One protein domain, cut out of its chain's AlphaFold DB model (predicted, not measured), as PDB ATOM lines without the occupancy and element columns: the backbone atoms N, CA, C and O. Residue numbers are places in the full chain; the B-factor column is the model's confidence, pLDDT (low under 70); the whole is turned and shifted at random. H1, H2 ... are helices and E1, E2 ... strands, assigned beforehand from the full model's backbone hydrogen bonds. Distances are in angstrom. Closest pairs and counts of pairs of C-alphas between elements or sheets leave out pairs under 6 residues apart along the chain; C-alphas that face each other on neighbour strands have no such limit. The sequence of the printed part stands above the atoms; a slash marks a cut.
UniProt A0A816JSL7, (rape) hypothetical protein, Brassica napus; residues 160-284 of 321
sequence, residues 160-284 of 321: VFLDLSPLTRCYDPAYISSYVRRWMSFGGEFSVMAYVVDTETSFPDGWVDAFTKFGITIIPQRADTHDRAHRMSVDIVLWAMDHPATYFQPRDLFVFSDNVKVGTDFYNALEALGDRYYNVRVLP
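Overview. This is residues 160 to 284 of the 321 residues of the protein "(rape) hypothetical protein" of Brassica napus (UniProt A0A816JSL7). A strongly twisted sheet of five strands stands in the middle, with H4 and H5 side by side on one face and H1 and H3 on the other, three layers in all; H2 grazes the sheet near E2 and E3. The printed part has 125 residues with five named helices and five named strands, in the order E1 H1 E2 H2 H3 E3 H4 E4 H5 E5. The sheet runs E3 E2 E1 E4 E5, all parallel, and the class is mixed, helices and strands. The whole is compact, with a radius of gyration of the C-alphas of 14.4 A, and spans 45 by 33 by 23 A.

Along the chain. E1 is residues 160 to 163, 10.1 A long, from C-alpha 160 at (0.538, 14.960, -0.313). H1, residues 173 to 184, is 16.8 A, and E2, residues 192 to 197, 16.6 A. H2 is residues 199 to 202, 5.0 A, and H3 residues 207 to 213, 9.6 A. E3, residues 216 to 221, is 15.6 A. H4, residues 225 to 240, is the longest helix at 22.5 A and begins at C-alpha 225 at (6.013, 32.621, -1.730). E4, residues 251 to 256, is 16.4 A; H5, residues 265 to 274, 14.3 A; E5, residues 278 to 283, 15.3 A, ending at C-alpha 283 at (-5.804, 20.810, -6.640).

Arrangement. E3 and E5 are the edge strands. N 193 and O 160 are 2.9 A apart between E2 and E1, N 161 and O 254 2.9 A between E1 and E4, N 217 and O 192 2.8 A between E3 and E2, and N 279 and O 251 2.8 A between E4 and E5, each within hydrogen-bond range. E1, H1, E2, then E2, H2 H3, E3, then E4, H5, E5 are strand-helix-strand units, parallel neighbour strands with helices between; E3, H4, E4 is a split one, with E2 and E1 between its strands. These four crossovers are right-handed. H1 is on the sheet at a height of 9.2 A, slantwise to the strands, at 49 degrees to E1 on the local plane. With residues 173 to 177 alone it touches H3, closest C-alphas Pro 173 and Phe 211, 5.4 A, at a steep tilt of 46 degrees, the same way. On the opposite face from H1, H4 touches H5 with its residues 229 to 233 alone, closest C-alphas Ser 233 and Phe 266, 6.2 A, at a shallow tilt of 22 degrees, the same way. H5 lies over E5 at a height of 9.4 A and runs along the strands. In H1, H3, H4 and H5 every O i to N i+4 pair is within hydrogen-bond range; H2 is too short for one.

Size, cuts and confidence. The C-alphas farthest apart, of Asp 205 and Phe 248, are 45.3 A apart. The printed part has no cut and no long link. Mean pLDDT of the printed part is 78.7; residues 166 to 170, 185 to 189, 198 to 202 and 222 to 227 are under 70.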
ATOM      1  N   VAL A 160       1.511  13.884  -0.535       89.62
ATOM      2  CA  VAL A 160       0.538  14.960  -0.313       89.62
ATOM      3  C   VAL A 160       1.232  16.220   0.168       89.62
ATOM      4  O   VAL A 160       1.733  16.281   1.292       89.62
ATOM      5  N   PHE A 161       1.178  17.251  -0.669       90.44
ATOM      6  CA  PHE A 161       1.844  18.524  -0.441       90.44
ATOM      7  C   PHE A 161       0.815  19.648  -0.504       90.44
ATOM      8  O   PHE A 161       0.103  19.799  -1.495       90.44
ATOM      9  N   LEU A 162       0.704  20.410   0.578       88.50
ATOM     10  CA  LEU A 162      -0.275  21.471   0.759       88.50
ATOM     11  C   LEU A 162       0.427  22.818   0.876       88.50
ATOM     12  O   LEU A 162       1.240  23.043   1.767       88.50
ATOM     13  N   ASP A 163       0.102  23.727  -0.026       86.75
ATOM     14  CA  ASP A 163       0.598  25.093  -0.050       86.75
ATOM     15  C   ASP A 163      -0.357  25.964   0.765       86.75
ATOM     16  O   ASP A 163      -1.419  26.361   0.280       86.75
ATOM     17  N   LEU A 164      -0.007  26.230   2.029       80.75
ATOM     18  CA  LEU A 164      -0.816  27.080   2.893       80.75
ATOM     19  C   LEU A 164      -0.550  28.558   2.583       80.75
ATOM     20  O   LEU A 164       0.130  29.276   3.327       80.75
ATOM     21  N   SER A 165      -1.101  29.022   1.460       72.81
ATOM     22  CA  SER A 165      -1.115  30.439   1.102       72.81
ATOM     23  C   SER A 165      -1.888  31.256   2.152       72.81
ATOM     24  O   SER A 165      -2.736  30.707   2.862       72.81
ATOM     25  N   PRO A 166      -1.644  32.576   2.280       66.62
ATOM     26  CA  PRO A 166      -2.317  33.414   3.270       66.62
ATOM     27  C   PRO A 166      -3.842  33.280   3.311       66.62
ATOM     28  O   PRO A 166      -4.410  33.367   4.394       66.62
ATOM     29  N   LEU A 167      -4.474  33.016   2.164       60.62
ATOM     30  CA  LEU A 167      -5.916  32.801   2.038       60.62
ATOM     31  C   LEU A 167      -6.370  31.489   2.695       60.62
ATOM     32  O   LEU A 167      -7.412  31.436   3.335       60.62
ATOM     33  N   THR A 168      -5.556  30.439   2.604       60.28
ATOM     34  CA  THR A 168      -5.873  29.120   3.179       60.28
ATOM     35  C   THR A 168      -5.575  28.988   4.669       60.28
ATOM     36  O   THR A 168      -6.138  28.116   5.328       60.28
ATOM     37  N   ARG A 169      -4.719  29.857   5.226       62.69
ATOM     38  CA  ARG A 169      -4.377  29.859   6.663       62.69
ATOM     39  C   ARG A 169      -5.553  30.240   7.564       62.69
ATOM     40  O   ARG A 169      -5.497  29.993   8.762       62.69
ATOM     41  N   CYS A 170      -6.608  30.832   7.008       64.81
ATOM     42  CA  CYS A 170      -7.804  31.216   7.754       64.81
ATOM     43  C   CYS A 170      -8.741  30.036   8.066       64.81
ATOM     44  O   CYS A 170      -9.706  30.216   8.809       64.81
ATOM     45  N   TYR A 171      -8.475  28.843   7.522       73.06
ATOM     46  CA  TYR A 171      -9.341  27.679   7.692       73.06
ATOM     47  C   TYR A 171      -8.935  26.796   8.860       73.06
ATOM     48  O   TYR A 171      -7.774  26.425   9.002       73.06
ATOM     49  N   ASP A 172      -9.942  26.395   9.635       80.94
ATOM     50  CA  ASP A 172      -9.819  25.415  10.710       80.94
ATOM     51  C   ASP A 172      -9.069  24.149  10.230       80.94
ATOM     52  O   ASP A 172      -9.438  23.576   9.193       80.94
ATOM     53  N   PRO A 173      -8.046  23.669  10.968       84.31
ATOM     54  CA  PRO A 173      -7.328  22.436  10.651       84.31
ATOM     55  C   PRO A 173      -8.238  21.234  10.364       84.31
ATOM     56  O   PRO A 173      -7.922  20.419   9.491       84.31
ATOM     57  N   ALA A 174      -9.389  21.128  11.043       85.12
ATOM     58  CA  ALA A 174     -10.349  20.053  10.788       85.12
ATOM     59  C   ALA A 174     -11.003  20.176   9.401       85.12
ATOM     60  O   ALA A 174     -11.152  19.173   8.694       85.12
ATOM     61  N   TYR A 175     -11.334  21.399   8.975       84.38
ATOM     62  CA  TYR A 175     -11.854  21.669   7.636       84.38
ATOM     63  C   TYR A 175     -10.823  21.315   6.562       84.38
ATOM     64  O   TYR A 175     -11.140  20.546   5.652       84.38
ATOM     65  N   ILE A 176      -9.574  21.772   6.710       83.62
ATOM     66  CA  ILE A 176      -8.482  21.450   5.776       83.62
ATOM     67  C   ILE A 176      -8.274  19.934   5.687       83.62
ATOM     68  O   ILE A 176      -8.211  19.382   4.587       83.62
ATOM     69  N   SER A 177      -8.234  19.233   6.825       85.06
ATOM     70  CA  SER A 177      -8.105  17.772   6.843       85.06
ATOM     71  C   SER A 177      -9.257  17.090   6.098       85.06
ATOM     72  O   SER A 177      -9.027  16.201   5.274       85.06
ATOM     73  N   SER A 178     -10.497  17.531   6.329       84.00
ATOM     74  CA  SER A 178     -11.675  16.986   5.647       84.00
ATOM     75  C   SER A 178     -11.641  17.228   4.133       84.00
ATOM     76  O   SER A 178     -11.971  16.328   3.360       84.00
ATOM     77  N   TYR A 179     -11.174  18.406   3.707       83.81
ATOM     78  CA  TYR A 179     -11.024  18.776   2.305       83.81
ATOM     79  C   TYR A 179     -10.001  17.880   1.601       83.81
ATOM     80  O   TYR A 179     -10.317  17.263   0.582       83.81
ATOM     81  N   VAL A 180      -8.808  17.726   2.183       82.44
ATOM     82  CA  VAL A 180      -7.753  16.855   1.643       82.44
ATOM     83  C   VAL A 180      -8.239  15.404   1.555       82.44
ATOM     84  O   VAL A 180      -8.124  14.773   0.503       82.44
ATOM     85  N   ARG A 181      -8.866  14.884   2.621       82.56
ATOM     86  CA  ARG A 181      -9.408  13.511   2.661       82.56
ATOM     87  C   ARG A 181     -10.490  13.272   1.611       82.56
ATOM     88  O   ARG A 181     -10.508  12.211   0.990       82.56
ATOM     89  N   ARG A 182     -11.366  14.254   1.374       82.88
ATOM     90  CA  ARG A 182     -12.424  14.167   0.357       82.88
ATOM     91  C   ARG A 182     -11.851  13.943  -1.042       82.88
ATOM     92  O   ARG A 182     -12.404  13.150  -1.797       82.88
ATOM     93  N   TRP A 183     -10.750  14.610  -1.378       76.38
ATOM     94  CA  TRP A 183     -10.130  14.489  -2.699       76.38
ATOM     95  C   TRP A 183      -9.392  13.176  -2.920       76.38
ATOM     96  O   TRP A 183      -9.297  12.710  -4.055       76.38
ATOM     97  N   MET A 184      -8.897  12.558  -1.854       71.25
ATOM     98  CA  MET A 184      -8.094  11.346  -1.982       71.25
ATOM     99  C   MET A 184      -8.923  10.089  -2.195       71.25
ATOM    100  O   MET A 184      -8.396   9.121  -2.729       71.25
ATOM    101  N   SER A 185     -10.207  10.080  -1.804       62.06
ATOM    102  CA  SER A 185     -11.079   8.887  -1.872       62.06
ATOM    103  C   SER A 185     -10.447   7.616  -1.268       62.06
ATOM    104  O   SER A 185     -10.880   6.501  -1.552       62.06
ATOM    105  N   PHE A 186      -9.420   7.782  -0.430       57.75
ATOM    106  CA  PHE A 186      -8.602   6.725   0.147       57.75
ATOM    107  C   PHE A 186      -8.951   6.600   1.630       57.75
ATOM    108  O   PHE A 186      -8.907   7.579   2.371       57.75
ATOM    109  N   GLY A 187      -9.290   5.385   2.065       54.44
ATOM    110  CA  GLY A 187      -9.541   5.065   3.477       54.44
ATOM    111  C   GLY A 187      -8.277   4.733   4.280       54.44
ATOM    112  O   GLY A 187      -8.392   4.294   5.419       54.44
ATOM    113  N   GLY A 188      -7.092   4.875   3.679       59.19
ATOM    114  CA  GLY A 188      -5.806   4.571   4.311       59.19
ATOM    115  C   GLY A 188      -5.242   5.737   5.127       59.19
ATOM    116  O   GLY A 188      -5.651   6.887   4.966       59.19
ATOM    117  N   GLU A 189      -4.274   5.437   5.992       64.06
ATOM    118  CA  GLU A 189      -3.476   6.459   6.670       64.06
ATOM    119  C   GLU A 189      -2.462   7.068   5.695       64.06
ATOM    120  O   GLU A 189      -1.739   6.352   5.005       64.06
ATOM    121  N   PHE A 190      -2.414   8.396   5.640       70.25
ATOM    122  CA  PHE A 190      -1.431   9.161   4.880       70.25
ATOM    123  C   PHE A 190      -1.023  10.387   5.697       70.25
ATOM    124  O   PHE A 190      -1.818  10.908   6.485       70.25
ATOM    125  N   SER A 191       0.213  10.835   5.508       73.06
ATOM    126  CA  SER A 191       0.719  12.082   6.075       73.06
ATOM    127  C   SER A 191       0.663  13.188   5.028       73.06
ATOM    128  O   SER A 191       0.788  12.947   3.827       73.06
ATOM    129  N   VAL A 192       0.426  14.412   5.489       84.38
ATOM    130  CA  VAL A 192       0.347  15.603   4.639       84.38
ATOM    131  C   VAL A 192       1.442  16.566   5.050       84.38
ATOM    132  O   VAL A 192       1.573  16.866   6.233       84.38
ATOM    133  N   MET A 193       2.202  17.085   4.090       88.50
ATOM    134  CA  MET A 193       3.180  18.144   4.337       88.50
ATOM    135  C   MET A 193       2.564  19.486   3.962       88.50
ATOM    136  O   MET A 193       2.223  19.703   2.802       88.50
ATOM    137  N   ALA A 194       2.400  20.377   4.935       86.75
ATOM    138  CA  ALA A 194       1.777  21.678   4.738       86.75
ATOM    139  C   ALA A 194       2.790  22.811   4.921       86.75
ATOM    140  O   ALA A 194       3.360  22.988   5.994       86.75
ATOM    141  N   TYR A 195       3.008  23.587   3.868       86.50
ATOM    142  CA  TYR A 195       4.057  24.595   3.780       86.50
ATOM    143  C   TYR A 195       3.482  25.963   4.082       86.50
ATOM    144  O   TYR A 195       2.506  26.373   3.458       86.50
ATOM    145  N   VAL A 196       4.106  26.688   5.007       80.69
ATOM    146  CA  VAL A 196       3.605  27.977   5.491       80.69
ATOM    147  C   VAL A 196       4.744  28.981   5.635       80.69
ATOM    148  O   VAL A 196       5.862  28.597   5.961       80.69
ATOM    149  N   VAL A 197       4.476  30.267   5.407       72.31
ATOM    150  CA  VAL A 197       5.449  31.343   5.676       72.31
ATOM    151  C   VAL A 197       5.317  31.754   7.137       72.31
ATOM    152  O   VAL A 197       4.313  32.365   7.482       72.31
ATOM    153  N   ASP A 198       6.320  31.416   7.947       67.62
ATOM    154  CA  ASP A 198       6.455  31.694   9.383       67.62
ATOM    155  C   ASP A 198       5.302  31.195  10.277       67.62
ATOM    156  O   ASP A 198       4.196  31.719  10.258       67.62
ATOM    157  N   THR A 199       5.561  30.204  11.128       61.53
ATOM    158  CA  THR A 199       4.559  29.634  12.041       61.53
ATOM    159  C   THR A 199       4.128  30.564  13.171       61.53
ATOM    160  O   THR A 199       2.990  30.435  13.611       61.53
ATOM    161  N   GLU A 200       4.984  31.484  13.634       60.81
ATOM    162  CA  GLU A 200       4.688  32.325  14.810       60.81
ATOM    163  C   GLU A 200       3.618  33.382  14.515       60.81
ATOM    164  O   GLU A 200       2.838  33.750  15.389       60.81
ATOM    165  N   THR A 201       3.547  33.846  13.266       62.47
ATOM    166  CA  THR A 201       2.563  34.842  12.818       62.47
ATOM    167  C   THR A 201       1.430  34.249  11.980       62.47
ATOM    168  O   THR A 201       0.426  34.917  11.727       62.47
ATOM    169  N   SER A 202       1.569  32.997  11.532       65.38
ATOM    170  CA  SER A 202       0.632  32.364  10.596       65.38
ATOM    171  C   SER A 202      -0.628  31.798  11.215       65.38
ATOM    172  O   SER A 202      -1.628  31.684  10.504       65.38
ATOM    173  N   PHE A 203      -0.572  31.377  12.477       73.56
ATOM    174  CA  PHE A 203      -1.642  30.601  13.081       73.56
ATOM    175  C   PHE A 203      -1.980  31.081  14.491       73.56
ATOM    176  O   PHE A 203      -1.090  31.513  15.220       73.56
ATOM    177  N   PRO A 204      -3.251  30.957  14.907       77.62
ATOM    178  CA  PRO A 204      -3.613  31.050  16.313       77.62
ATOM    179  C   PRO A 204      -2.928  29.966  17.159       77.62
ATOM    180  O   PRO A 204      -2.602  28.880  16.668       77.62
ATOM    181  N   ASP A 205      -2.781  30.233  18.457       79.94
ATOM    182  CA  ASP A 205      -2.217  29.281  19.416       79.94
ATOM    183  C   ASP A 205      -2.931  27.916  19.358       79.94
ATOM    184  O   ASP A 205      -4.159  27.822  19.285       79.94
ATOM    185  N   GLY A 206      -2.148  26.833  19.389       82.12
ATOM    186  CA  GLY A 206      -2.644  25.450  19.382       82.12
ATOM    187  C   GLY A 206      -3.017  24.884  18.004       82.12
ATOM    188  O   GLY A 206      -3.333  23.699  17.896       82.12
ATOM    189  N   TRP A 207      -2.946  25.674  16.931       83.75
ATOM    190  CA  TRP A 207      -3.269  25.187  15.583       83.75
ATOM    191  C   TRP A 207      -2.230  24.221  15.020       83.75
ATOM    192  O   TRP A 207      -2.604  23.254  14.364       83.75
ATOM    193  N   VAL A 208      -0.942  24.435  15.295       82.19
ATOM    194  CA  VAL A 208       0.123  23.506  14.869       82.19
ATOM    195  C   VAL A 208      -0.098  22.115  15.479       82.19
ATOM    196  O   VAL A 208      -0.014  21.106  14.773       82.19
ATOM    197  N   ASP A 209      -0.482  22.055  16.756       84.94
ATOM    198  CA  ASP A 209      -0.825  20.802  17.435       84.94
ATOM    199  C   ASP A 209      -2.097  20.172  16.852       84.94
ATOM    200  O   ASP A 209      -2.165  18.956  16.656       84.94
ATOM    201  N   ALA A 210      -3.099  20.991  16.519       85.94
ATOM    202  CA  ALA A 210      -4.319  20.526  15.869       85.94
ATOM    203  C   ALA A 210      -4.034  19.926  14.481       85.94
ATOM    204  O   ALA A 210      -4.495  18.821  14.198       85.94
ATOM    205  N   PHE A 211      -3.230  20.587  13.640       85.19
ATOM    206  CA  PHE A 211      -2.774  20.041  12.357       85.19
ATOM    207  C   PHE A 211      -2.046  18.708  12.541       85.19
ATOM    208  O   PHE A 211      -2.390  17.722  11.882       85.19
ATOM    209  N   THR A 212      -1.126  18.644  13.504       85.00
ATOM    210  CA  THR A 212      -0.378  17.423  13.826       85.00
ATOM    211  C   THR A 212      -1.320  16.281  14.218       85.00
ATOM    212  O   THR A 212      -1.188  15.166  13.711       85.00
ATOM    213  N   LYS A 213      -2.346  16.554  15.037       85.75
ATOM    214  CA  LYS A 213      -3.384  15.576  15.415       85.75
ATOM    215  C   LYS A 213      -4.168  15.034  14.214       85.75
ATOM    216  O   LYS A 213      -4.652  13.905  14.261       85.75
ATOM    217  N   PHE A 214      -4.292  15.809  13.139       83.06
ATOM    218  CA  PHE A 214      -4.948  15.390  11.898       83.06
ATOM    219  C   PHE A 214      -4.014  14.688  10.896       83.06
ATOM    220  O   PHE A 214      -4.478  14.322   9.809       83.06
ATOM    221  N   GLY A 215      -2.744  14.466  11.255       81.38
ATOM    222  CA  GLY A 215      -1.728  13.863  10.385       81.38
ATOM    223  C   GLY A 215      -1.107  14.852   9.393       81.38
ATOM    224  O   GLY A 215      -0.584  14.439   8.357       81.38
ATOM    225  N   ILE A 216      -1.202  16.152   9.680       84.00
ATOM    226  CA  ILE A 216      -0.659  17.226   8.850       84.00
ATOM    227  C   ILE A 216       0.587  17.788   9.539       84.00
ATOM    228  O   ILE A 216       0.505  18.392  10.606       84.00
ATOM    229  N   THR A 217       1.738  17.608   8.905       86.75
ATOM    230  CA  THR A 217       3.021  18.142   9.355       86.75
ATOM    231  C   THR A 217       3.206  19.546   8.796       86.75
ATOM    232  O   THR A 217       3.258  19.732   7.578       86.75
ATOM    233  N   ILE A 218       3.332  20.536   9.678       83.56
ATOM    234  CA  ILE A 218       3.613  21.917   9.284       83.56
ATOM    235  C   ILE A 218       5.106  22.087   8.993       83.56
ATOM    236  O   ILE A 218       5.949  21.785   9.838       83.56
ATOM    237  N   ILE A 219       5.424  22.606   7.810       82.50
ATOM    238  CA  ILE A 219       6.779  22.908   7.351       82.50
ATOM    239  C   ILE A 219       6.948  24.438   7.303       82.50
ATOM    240  O   ILE A 219       6.512  25.076   6.335       82.50
ATOM    241  N   PRO A 220       7.554  25.055   8.337       75.38
ATOM    242  CA  PRO A 220       7.756  26.500   8.384       75.38
ATOM    243  C   PRO A 220       8.791  26.958   7.352       75.38
ATOM    244  O   PRO A 220       9.873  26.383   7.247       75.38
ATOM    245  N   GLN A 221       8.484  28.039   6.637       70.81
ATOM    246  CA  GLN A 221       9.399  28.750   5.746       70.81
ATOM    247  C   GLN A 221       9.712  30.132   6.301       70.81
ATOM    248  O   GLN A 221       8.816  30.850   6.737       70.81
ATOM    249  N   ARG A 222      10.993  30.514   6.274       59.44
ATOM    250  CA  ARG A 222      11.461  31.819   6.775       59.44
ATOM    251  C   ARG A 222      11.285  32.966   5.772       59.44
ATOM    252  O   ARG A 222      11.539  34.108   6.135       59.44
ATOM    253  N   ALA A 223      10.900  32.672   4.533       57.22
ATOM    254  CA  ALA A 223      10.906  33.627   3.430       57.22
ATOM    255  C   ALA A 223       9.684  33.454   2.504       57.22
ATOM    256  O   ALA A 223       8.729  32.773   2.876       57.22
ATOM    257  N   ASP A 224       9.659  34.166   1.376       62.16
ATOM    258  CA  ASP A 224       8.447  34.503   0.620       62.16
ATOM    259  C   ASP A 224       7.775  33.320  -0.128       62.16
ATOM    260  O   ASP A 224       8.092  32.143   0.047       62.16
ATOM    261  N   THR A 225       6.767  33.622  -0.955       58.94
ATOM    262  CA  THR A 225       6.013  32.621  -1.730       58.94
ATOM    263  C   THR A 225       6.861  31.814  -2.718       58.94
ATOM    264  O   THR A 225       6.534  30.652  -2.958       58.94
ATOM    265  N   HIS A 226       7.922  32.391  -3.295       63.81
ATOM    266  CA  HIS A 226       8.795  31.675  -4.232       63.81
ATOM    267  C   HIS A 226       9.655  30.657  -3.490       63.81
ATOM    268  O   HIS A 226       9.747  29.510  -3.929       63.81
ATOM    269  N   ASP A 227      10.179  31.032  -2.325       69.75
ATOM    270  CA  ASP A 227      10.948  30.122  -1.473       69.75
ATOM    271  C   ASP A 227      10.085  28.952  -0.986       69.75
ATOM    272  O   ASP A 227      10.543  27.810  -0.928       69.75
ATOM    273  N   ARG A 228       8.794  29.198  -0.730       77.12
ATOM    274  CA  ARG A 228       7.833  28.154  -0.356       77.12
ATOM    275  C   ARG A 228       7.564  27.150  -1.479       77.12
ATOM    276  O   ARG A 228       7.616  25.945  -1.231       77.12
ATOM    277  N   ALA A 229       7.293  27.622  -2.696       78.31
ATOM    278  CA  ALA A 229       7.058  26.749  -3.851       78.31
ATOM    279  C   ALA A 229       8.327  25.975  -4.245       78.31
ATOM    280  O   ALA A 229       8.267  24.775  -4.518       78.31
ATOM    281  N   HIS A 230       9.489  26.632  -4.206       79.38
ATOM    282  CA  HIS A 230      10.779  25.983  -4.423       79.38
ATOM    283  C   HIS A 230      11.015  24.879  -3.390       79.38
ATOM    284  O   HIS A 230      11.313  23.738  -3.741       79.38
ATOM    285  N   ARG A 231      10.798  25.181  -2.110       79.75
ATOM    286  CA  ARG A 231      10.982  24.210  -1.040       79.75
ATOM    287  C   ARG A 231      10.050  23.005  -1.162       79.75
ATOM    288  O   ARG A 231      10.488  21.868  -0.995       79.75
ATOM    289  N   MET A 232       8.783  23.247  -1.484       85.81
ATOM    290  CA  MET A 232       7.829  22.180  -1.777       85.81
ATOM    291  C   MET A 232       8.288  21.327  -2.966       85.81
ATOM    292  O   MET A 232       8.196  20.105  -2.904       85.81
ATOM    293  N   SER A 233       8.831  21.947  -4.019       84.06
ATOM    294  CA  SER A 233       9.380  21.231  -5.180       84.06
ATOM    295  C   SER A 233      10.499  20.271  -4.775       84.06
ATOM    296  O   SER A 233      10.491  19.114  -5.192       84.06
ATOM    297  N   VAL A 234      11.430  20.723  -3.927       81.44
ATOM    298  CA  VAL A 234      12.524  19.887  -3.404       81.44
ATOM    299  C   VAL A 234      11.967  18.680  -2.657       81.44
ATOM    300  O   VAL A 234      12.330  17.547  -2.962       81.44
ATOM    301  N   ASP A 235      11.054  18.897  -1.713       83.38
ATOM    302  CA  ASP A 235      10.497  17.805  -0.911       83.38
ATOM    303  C   ASP A 235       9.661  16.823  -1.757       83.38
ATOM    304  O   ASP A 235       9.687  15.621  -1.498       83.38
ATOM    305  N   ILE A 236       8.982  17.294  -2.810       87.25
ATOM    306  CA  ILE A 236       8.290  16.441  -3.790       87.25
ATOM    307  C   ILE A 236       9.280  15.553  -4.545       87.25
ATOM    308  O   ILE A 236       9.044  14.352  -4.687       87.25
ATOM    309  N   VAL A 237      10.392  16.121  -5.021       82.62
ATOM    310  CA  VAL A 237      11.439  15.352  -5.709       82.62
ATOM    311  C   VAL A 237      12.049  14.328  -4.760       82.62
ATOM    312  O   VAL A 237      12.209  13.174  -5.149       82.62
ATOM    313  N   LEU A 238      12.320  14.706  -3.508       79.69
ATOM    314  CA  LEU A 238      12.818  13.788  -2.484       79.69
ATOM    315  C   LEU A 238      11.817  12.671  -2.169       79.69
ATOM    316  O   LEU A 238      12.203  11.511  -2.057       79.69
ATOM    317  N   TRP A 239      10.523  12.984  -2.101       85.94
ATOM    318  CA  TRP A 239       9.479  11.978  -1.936       85.94
ATOM    319  C   TRP A 239       9.402  11.025  -3.132       85.94
ATOM    320  O   TRP A 239       9.352   9.812  -2.932       85.94
ATOM    321  N   ALA A 240       9.455  11.527  -4.367       84.00
ATOM    322  CA  ALA A 240       9.500  10.694  -5.573       84.00
ATOM    323  C   ALA A 240      10.759   9.807  -5.577       84.00
ATOM    324  O   ALA A 240      10.718   8.612  -5.881       84.00
ATOM    325  N   MET A 241      11.866  10.384  -5.120       77.88
ATOM    326  CA  MET A 241      13.110   9.709  -4.808       77.88
ATOM    327  C   MET A 241      13.054   8.793  -3.596       77.88
ATOM    328  O   MET A 241      14.023   8.093  -3.412       77.88
ATOM    329  N   ASP A 242      11.967   8.643  -2.849       74.06
ATOM    330  CA  ASP A 242      11.768   7.553  -1.872       74.06
ATOM    331  C   ASP A 242      10.676   6.567  -2.353       74.06
ATOM    332  O   ASP A 242      10.658   5.400  -1.967       74.06
ATOM    333  N   HIS A 243       9.830   7.000  -3.295       77.88
ATOM    334  CA  HIS A 243       8.683   6.265  -3.827       77.88
ATOM    335  C   HIS A 243       8.791   6.159  -5.355       77.88
ATOM    336  O   HIS A 243       8.164   6.943  -6.072       77.88
ATOM    337  N   PRO A 244       9.595   5.219  -5.891       79.31
ATOM    338  CA  PRO A 244       9.775   5.119  -7.332       79.31
ATOM    339  C   PRO A 244       8.449   4.723  -7.989       79.31
ATOM    340  O   PRO A 244       7.747   3.825  -7.505       79.31
ATOM    341  N   ALA A 245       8.114   5.396  -9.086       80.12
ATOM    342  CA  ALA A 245       7.013   5.016  -9.953       80.12
ATOM    343  C   ALA A 245       7.535   4.245 -11.168       80.12
ATOM    344  O   ALA A 245       8.599   4.537 -11.715       80.12
ATOM    345  N   THR A 246       6.770   3.250 -11.598       76.25
ATOM    346  CA  THR A 246       6.986   2.565 -12.875       76.25
ATOM    347  C   THR A 246       5.668   2.501 -13.623       76.25
ATOM    348  O   THR A 246       4.607   2.637 -13.020       76.25
ATOM    349  N   TYR A 247       5.714   2.214 -14.922       73.12
ATOM    350  CA  TYR A 247       4.505   2.010 -15.719       73.12
ATOM    351  C   TYR A 247       3.508   1.023 -15.077       73.12
ATOM    352  O   TYR A 247       2.300   1.237 -15.120       73.12
ATOM    353  N   PHE A 248       4.011  -0.044 -14.446       77.00
ATOM    354  CA  PHE A 248       3.187  -1.065 -13.789       77.00
ATOM    355  C   PHE A 248       2.803  -0.713 -12.348       77.00
ATOM    356  O   PHE A 248       1.912  -1.341 -11.779       77.00
ATOM    357  N   GLN A 249       3.489   0.255 -11.745       75.88
ATOM    358  CA  GLN A 249       3.281   0.701 -10.371       75.88
ATOM    359  C   GLN A 249       3.355   2.231 -10.321       75.88
ATOM    360  O   GLN A 249       4.351   2.782  -9.834       75.88
ATOM    361  N   PRO A 250       2.346   2.930 -10.871       80.06
ATOM    362  CA  PRO A 250       2.295   4.379 -10.793       80.06
ATOM    363  C   PRO A 250       2.119   4.837  -9.341       80.06
ATOM    364  O   PRO A 250       1.644   4.088  -8.481       80.06
ATOM    365  N   ARG A 251       2.510   6.081  -9.061       84.50
ATOM    366  CA  ARG A 251       2.424   6.684  -7.722       84.50
ATOM    367  C   ARG A 251       1.550   7.920  -7.752       84.50
ATOM    368  O   ARG A 251       1.760   8.792  -8.587       84.50
ATOM    369  N   ASP A 252       0.596   8.007  -6.835       86.69
ATOM    370  CA  ASP A 252      -0.267   9.178  -6.729       86.69
ATOM    371  C   ASP A 252       0.454  10.317  -5.998       86.69
ATOM    372  O   ASP A 252       0.977  10.136  -4.896       86.69
ATOM    373  N   LEU A 253       0.469  11.493  -6.626       89.56
ATOM    374  CA  LEU A 253       1.017  12.726  -6.075       89.56
ATOM    375  C   LEU A 253      -0.071  13.800  -6.099       89.56
ATOM    376  O   LEU A 253      -0.563  14.169  -7.163       89.56
ATOM    377  N   PHE A 254      -0.430  14.317  -4.931       89.31
ATOM    378  CA  PHE A 254      -1.404  15.385  -4.755       89.31
ATOM    379  C   PHE A 254      -0.697  16.660  -4.307       89.31
ATOM    380  O   PHE A 254      -0.039  16.685  -3.266       89.31
ATOM    381  N   VAL A 255      -0.875  17.729  -5.075       89.50
ATOM    382  CA  VAL A 255      -0.339  19.057  -4.773       89.50
ATOM    383  C   VAL A 255      -1.502  20.028  -4.668       89.50
ATOM    384  O   VAL A 255      -2.184  20.295  -5.650       89.50
ATOM    385  N   PHE A 256      -1.747  20.553  -3.477       86.88
ATOM    386  CA  PHE A 256      -2.787  21.543  -3.226       86.88
ATOM    387  C   PHE A 256      -2.150  22.929  -3.226       86.88
ATOM    388  O   PHE A 256      -1.554  23.311  -2.225       86.88
ATOM    389  N   SER A 257      -2.216  23.660  -4.338       84.25
ATOM    390  CA  SER A 257      -1.536  24.953  -4.476       84.25
ATOM    391  C   SER A 257      -2.195  25.842  -5.525       84.25
ATOM    392  O   SER A 257      -2.635  25.371  -6.571       84.25
ATOM    393  N   ASP A 258      -2.228  27.147  -5.246       78.81
ATOM    394  CA  ASP A 258      -2.591  28.211  -6.191       78.81
ATOM    395  C   ASP A 258      -1.375  28.762  -6.969       78.81
ATOM    396  O   ASP A 258      -1.530  29.574  -7.886       78.81
ATOM    397  N   ASN A 259      -0.161  28.305  -6.641       78.94
ATOM    398  CA  ASN A 259       1.098  28.780  -7.222       78.94
ATOM    399  C   ASN A 259       1.619  27.903  -8.371       78.94
ATOM    400  O   ASN A 259       2.662  28.207  -8.955       78.94
ATOM    401  N   VAL A 260       0.890  26.851  -8.749       81.56
ATOM    402  CA  VAL A 260       1.217  26.038  -9.926       81.56
ATOM    403  C   VAL A 260       0.727  26.755 -11.184       81.56
ATOM    404  O   VAL A 260      -0.464  26.769 -11.490       81.56
ATOM    405  N   LYS A 261       1.656  27.366 -11.924       81.12
ATOM    406  CA  LYS A 261       1.382  28.127 -13.150       81.12
ATOM    407  C   LYS A 261       2.221  27.581 -14.297       81.12
ATOM    408  O   LYS A 261       3.410  27.348 -14.121       81.12
ATOM    409  N   VAL A 262       1.611  27.414 -15.468       78.12
ATOM    410  CA  VAL A 262       2.309  26.943 -16.676       78.12
ATOM    411  C   VAL A 262       3.531  27.822 -16.955       78.12
ATOM    412  O   VAL A 262       3.440  29.049 -16.893       78.12
ATOM    413  N   GLY A 263       4.663  27.187 -17.260       73.44
ATOM    414  CA  GLY A 263       5.925  27.865 -17.561       73.44
ATOM    415  C   GLY A 263       6.764  28.256 -16.341       73.44
ATOM    416  O   GLY A 263       7.807  28.878 -16.522       73.44
ATOM    417  N   THR A 264       6.353  27.908 -15.114       78.50
ATOM    418  CA  THR A 264       7.222  28.021 -13.929       78.50
ATOM    419  C   THR A 264       8.017  26.740 -13.695       78.50
ATOM    420  O   THR A 264       7.569  25.648 -14.048       78.50
ATOM    421  N   ASP A 265       9.165  26.852 -13.022       79.31
ATOM    422  CA  ASP A 265       9.986  25.690 -12.648       79.31
ATOM    423  C   ASP A 265       9.198  24.671 -11.818       79.31
ATOM    424  O   ASP A 265       9.353  23.464 -11.999       79.31
ATOM    425  N   PHE A 266       8.295  25.150 -10.956       83.19
ATOM    426  CA  PHE A 266       7.439  24.280 -10.157       83.19
ATOM    427  C   PHE A 266       6.480  23.460 -11.031       83.19
ATOM    428  O   PHE A 266       6.334  22.258 -10.823       83.19
ATOM    429  N   TYR A 267       5.866  24.075 -12.048       84.62
ATOM    430  CA  TYR A 267       5.028  23.352 -13.006       84.62
ATOM    431  C   TYR A 267       5.839  22.329 -13.808       84.62
ATOM    432  O   TYR A 267       5.437  21.171 -13.895       84.62
ATOM    433  N   ASN A 268       7.004  22.728 -14.326       82.44
ATOM    434  CA  ASN A 268       7.865  21.857 -15.132       82.44
ATOM    435  C   ASN A 268       8.353  20.635 -14.331       82.44
ATOM    436  O   ASN A 268       8.430  19.528 -14.861       82.44
ATOM    437  N   ALA A 269       8.645  20.804 -13.036       83.81
ATOM    438  CA  ALA A 269       9.011  19.697 -12.155       83.81
ATOM    439  C   ALA A 269       7.858  18.694 -11.969       83.81
ATOM    440  O   ALA A 269       8.077  17.482 -11.993       83.81
ATOM    441  N   LEU A 270       6.624  19.185 -11.817       88.44
ATOM    442  CA  LEU A 270       5.430  18.343 -11.707       88.44
ATOM    443  C   LEU A 270       5.104  17.624 -13.024       88.44
ATOM    444  O   LEU A 270       4.728  16.454 -12.999       88.44
ATOM    445  N   GLU A 271       5.296  18.294 -14.160       84.75
ATOM    446  CA  GLU A 271       5.163  17.708 -15.499       84.75
ATOM    447  C   GLU A 271       6.151  16.563 -15.722       84.75
ATOM    448  O   GLU A 271       5.750  15.455 -16.078       84.75
ATOM    449  N   ALA A 272       7.424  16.779 -15.386       84.31
ATOM    450  CA  ALA A 272       8.455  15.753 -15.503       84.31
ATOM    451  C   ALA A 272       8.164  14.505 -14.647       84.31
ATOM    452  O   ALA A 272       8.573  13.399 -15.005       84.31
ATOM    453  N   LEU A 273       7.464  14.655 -13.514       87.31
ATOM    454  CA  LEU A 273       6.986  13.518 -12.723       87.31
ATOM    455  C   LEU A 273       5.799  12.819 -13.397       87.31
ATOM    456  O   LEU A 273       5.769  11.589 -13.428       87.31
ATOM    457  N   GLY A 274       4.868  13.568 -13.993       83.94
ATOM    458  CA  GLY A 274       3.783  13.012 -14.810       83.94
ATOM    459  C   GLY A 274       4.299  12.087 -15.918       83.94
ATOM    460  O   GLY A 274       3.862  10.941 -16.034       83.94
ATOM    461  N   ASP A 275       5.327  12.531 -16.643       80.56
ATOM    462  CA  ASP A 275       5.997  11.748 -17.691       80.56
ATOM    463  C   ASP A 275       6.717  10.495 -17.161       80.56
ATOM    464  O   ASP A 275       6.992   9.550 -17.905       80.56
ATOM    465  N   ARG A 276       7.010  10.455 -15.857       83.56
ATOM    466  CA  ARG A 276       7.691   9.348 -15.165       83.56
ATOM    467  C   ARG A 276       6.731   8.456 -14.379       83.56
ATOM    468  O   ARG A 276       7.123   7.868 -13.373       83.56
ATOM    469  N   TYR A 277       5.497   8.305 -14.863       84.50
ATOM    470  CA  TYR A 277       4.477   7.399 -14.312       84.50
ATOM    471  C   TYR A 277       3.921   7.809 -12.938       84.50
ATOM    472  O   TYR A 277       3.307   6.988 -12.252       84.50
ATOM    473  N   TYR A 278       4.105   9.061 -12.521       87.94
ATOM    474  CA  TYR A 278       3.388   9.596 -11.366       87.94
ATOM    475  C   TYR A 278       2.014  10.112 -11.807       87.94
ATOM    476  O   TYR A 278       1.886  10.844 -12.784       87.94
ATOM    477  N   ASN A 279       0.967   9.770 -11.061       87.88
ATOM    478  CA  ASN A 279      -0.366  10.336 -11.241       87.88
ATOM    479  C   ASN A 279      -0.423  11.679 -10.504       87.88
ATOM    480  O   ASN A 279      -0.845  11.755  -9.346       87.88
ATOM    481  N   VAL A 280       0.044  12.735 -11.164       89.38
ATOM    482  CA  VAL A 280       0.146  14.066 -10.562       89.38
ATOM    483  C   VAL A 280      -1.188  14.809 -10.663       89.38
ATOM    484  O   VAL A 280      -1.703  15.083 -11.750       89.38
ATOM    485  N   ARG A 281      -1.757  15.160  -9.508       87.75
ATOM    486  CA  ARG A 281      -3.011  15.908  -9.373       87.75
ATOM    487  C   ARG A 281      -2.746  17.220  -8.660       87.75
ATOM    488  O   ARG A 281      -2.391  17.228  -7.483       87.75
ATOM    489  N   VAL A 282      -2.972  18.319  -9.369       86.31
ATOM    490  CA  VAL A 282      -2.901  19.655  -8.786       86.31
ATOM    491  C   VAL A 282      -4.309  20.114  -8.454       86.31
ATOM    492  O   VAL A 282      -5.212  20.092  -9.290       86.31
ATOM    493  N   LEU A 283      -4.512  20.462  -7.193       82.50
ATOM    494  CA  LEU A 283      -5.804  20.810  -6.640       82.50
ATOM    495  C   LEU A 283      -5.769  22.255  -6.161       82.50
ATOM    496  O   LEU A 283      -4.779  22.683  -5.563       82.50
ATOM    497  N   PRO A 284      -6.845  23.014  -6.399       74.31
ATOM    498  CA  PRO A 284      -6.921  24.340  -5.843       74.31
ATOM    499  C   PRO A 284      -7.020  24.280  -4.310       74.31
ATOM    500  O   PRO A 284      -7.512  23.291  -3.744       74.31
TER     501      PRO A 284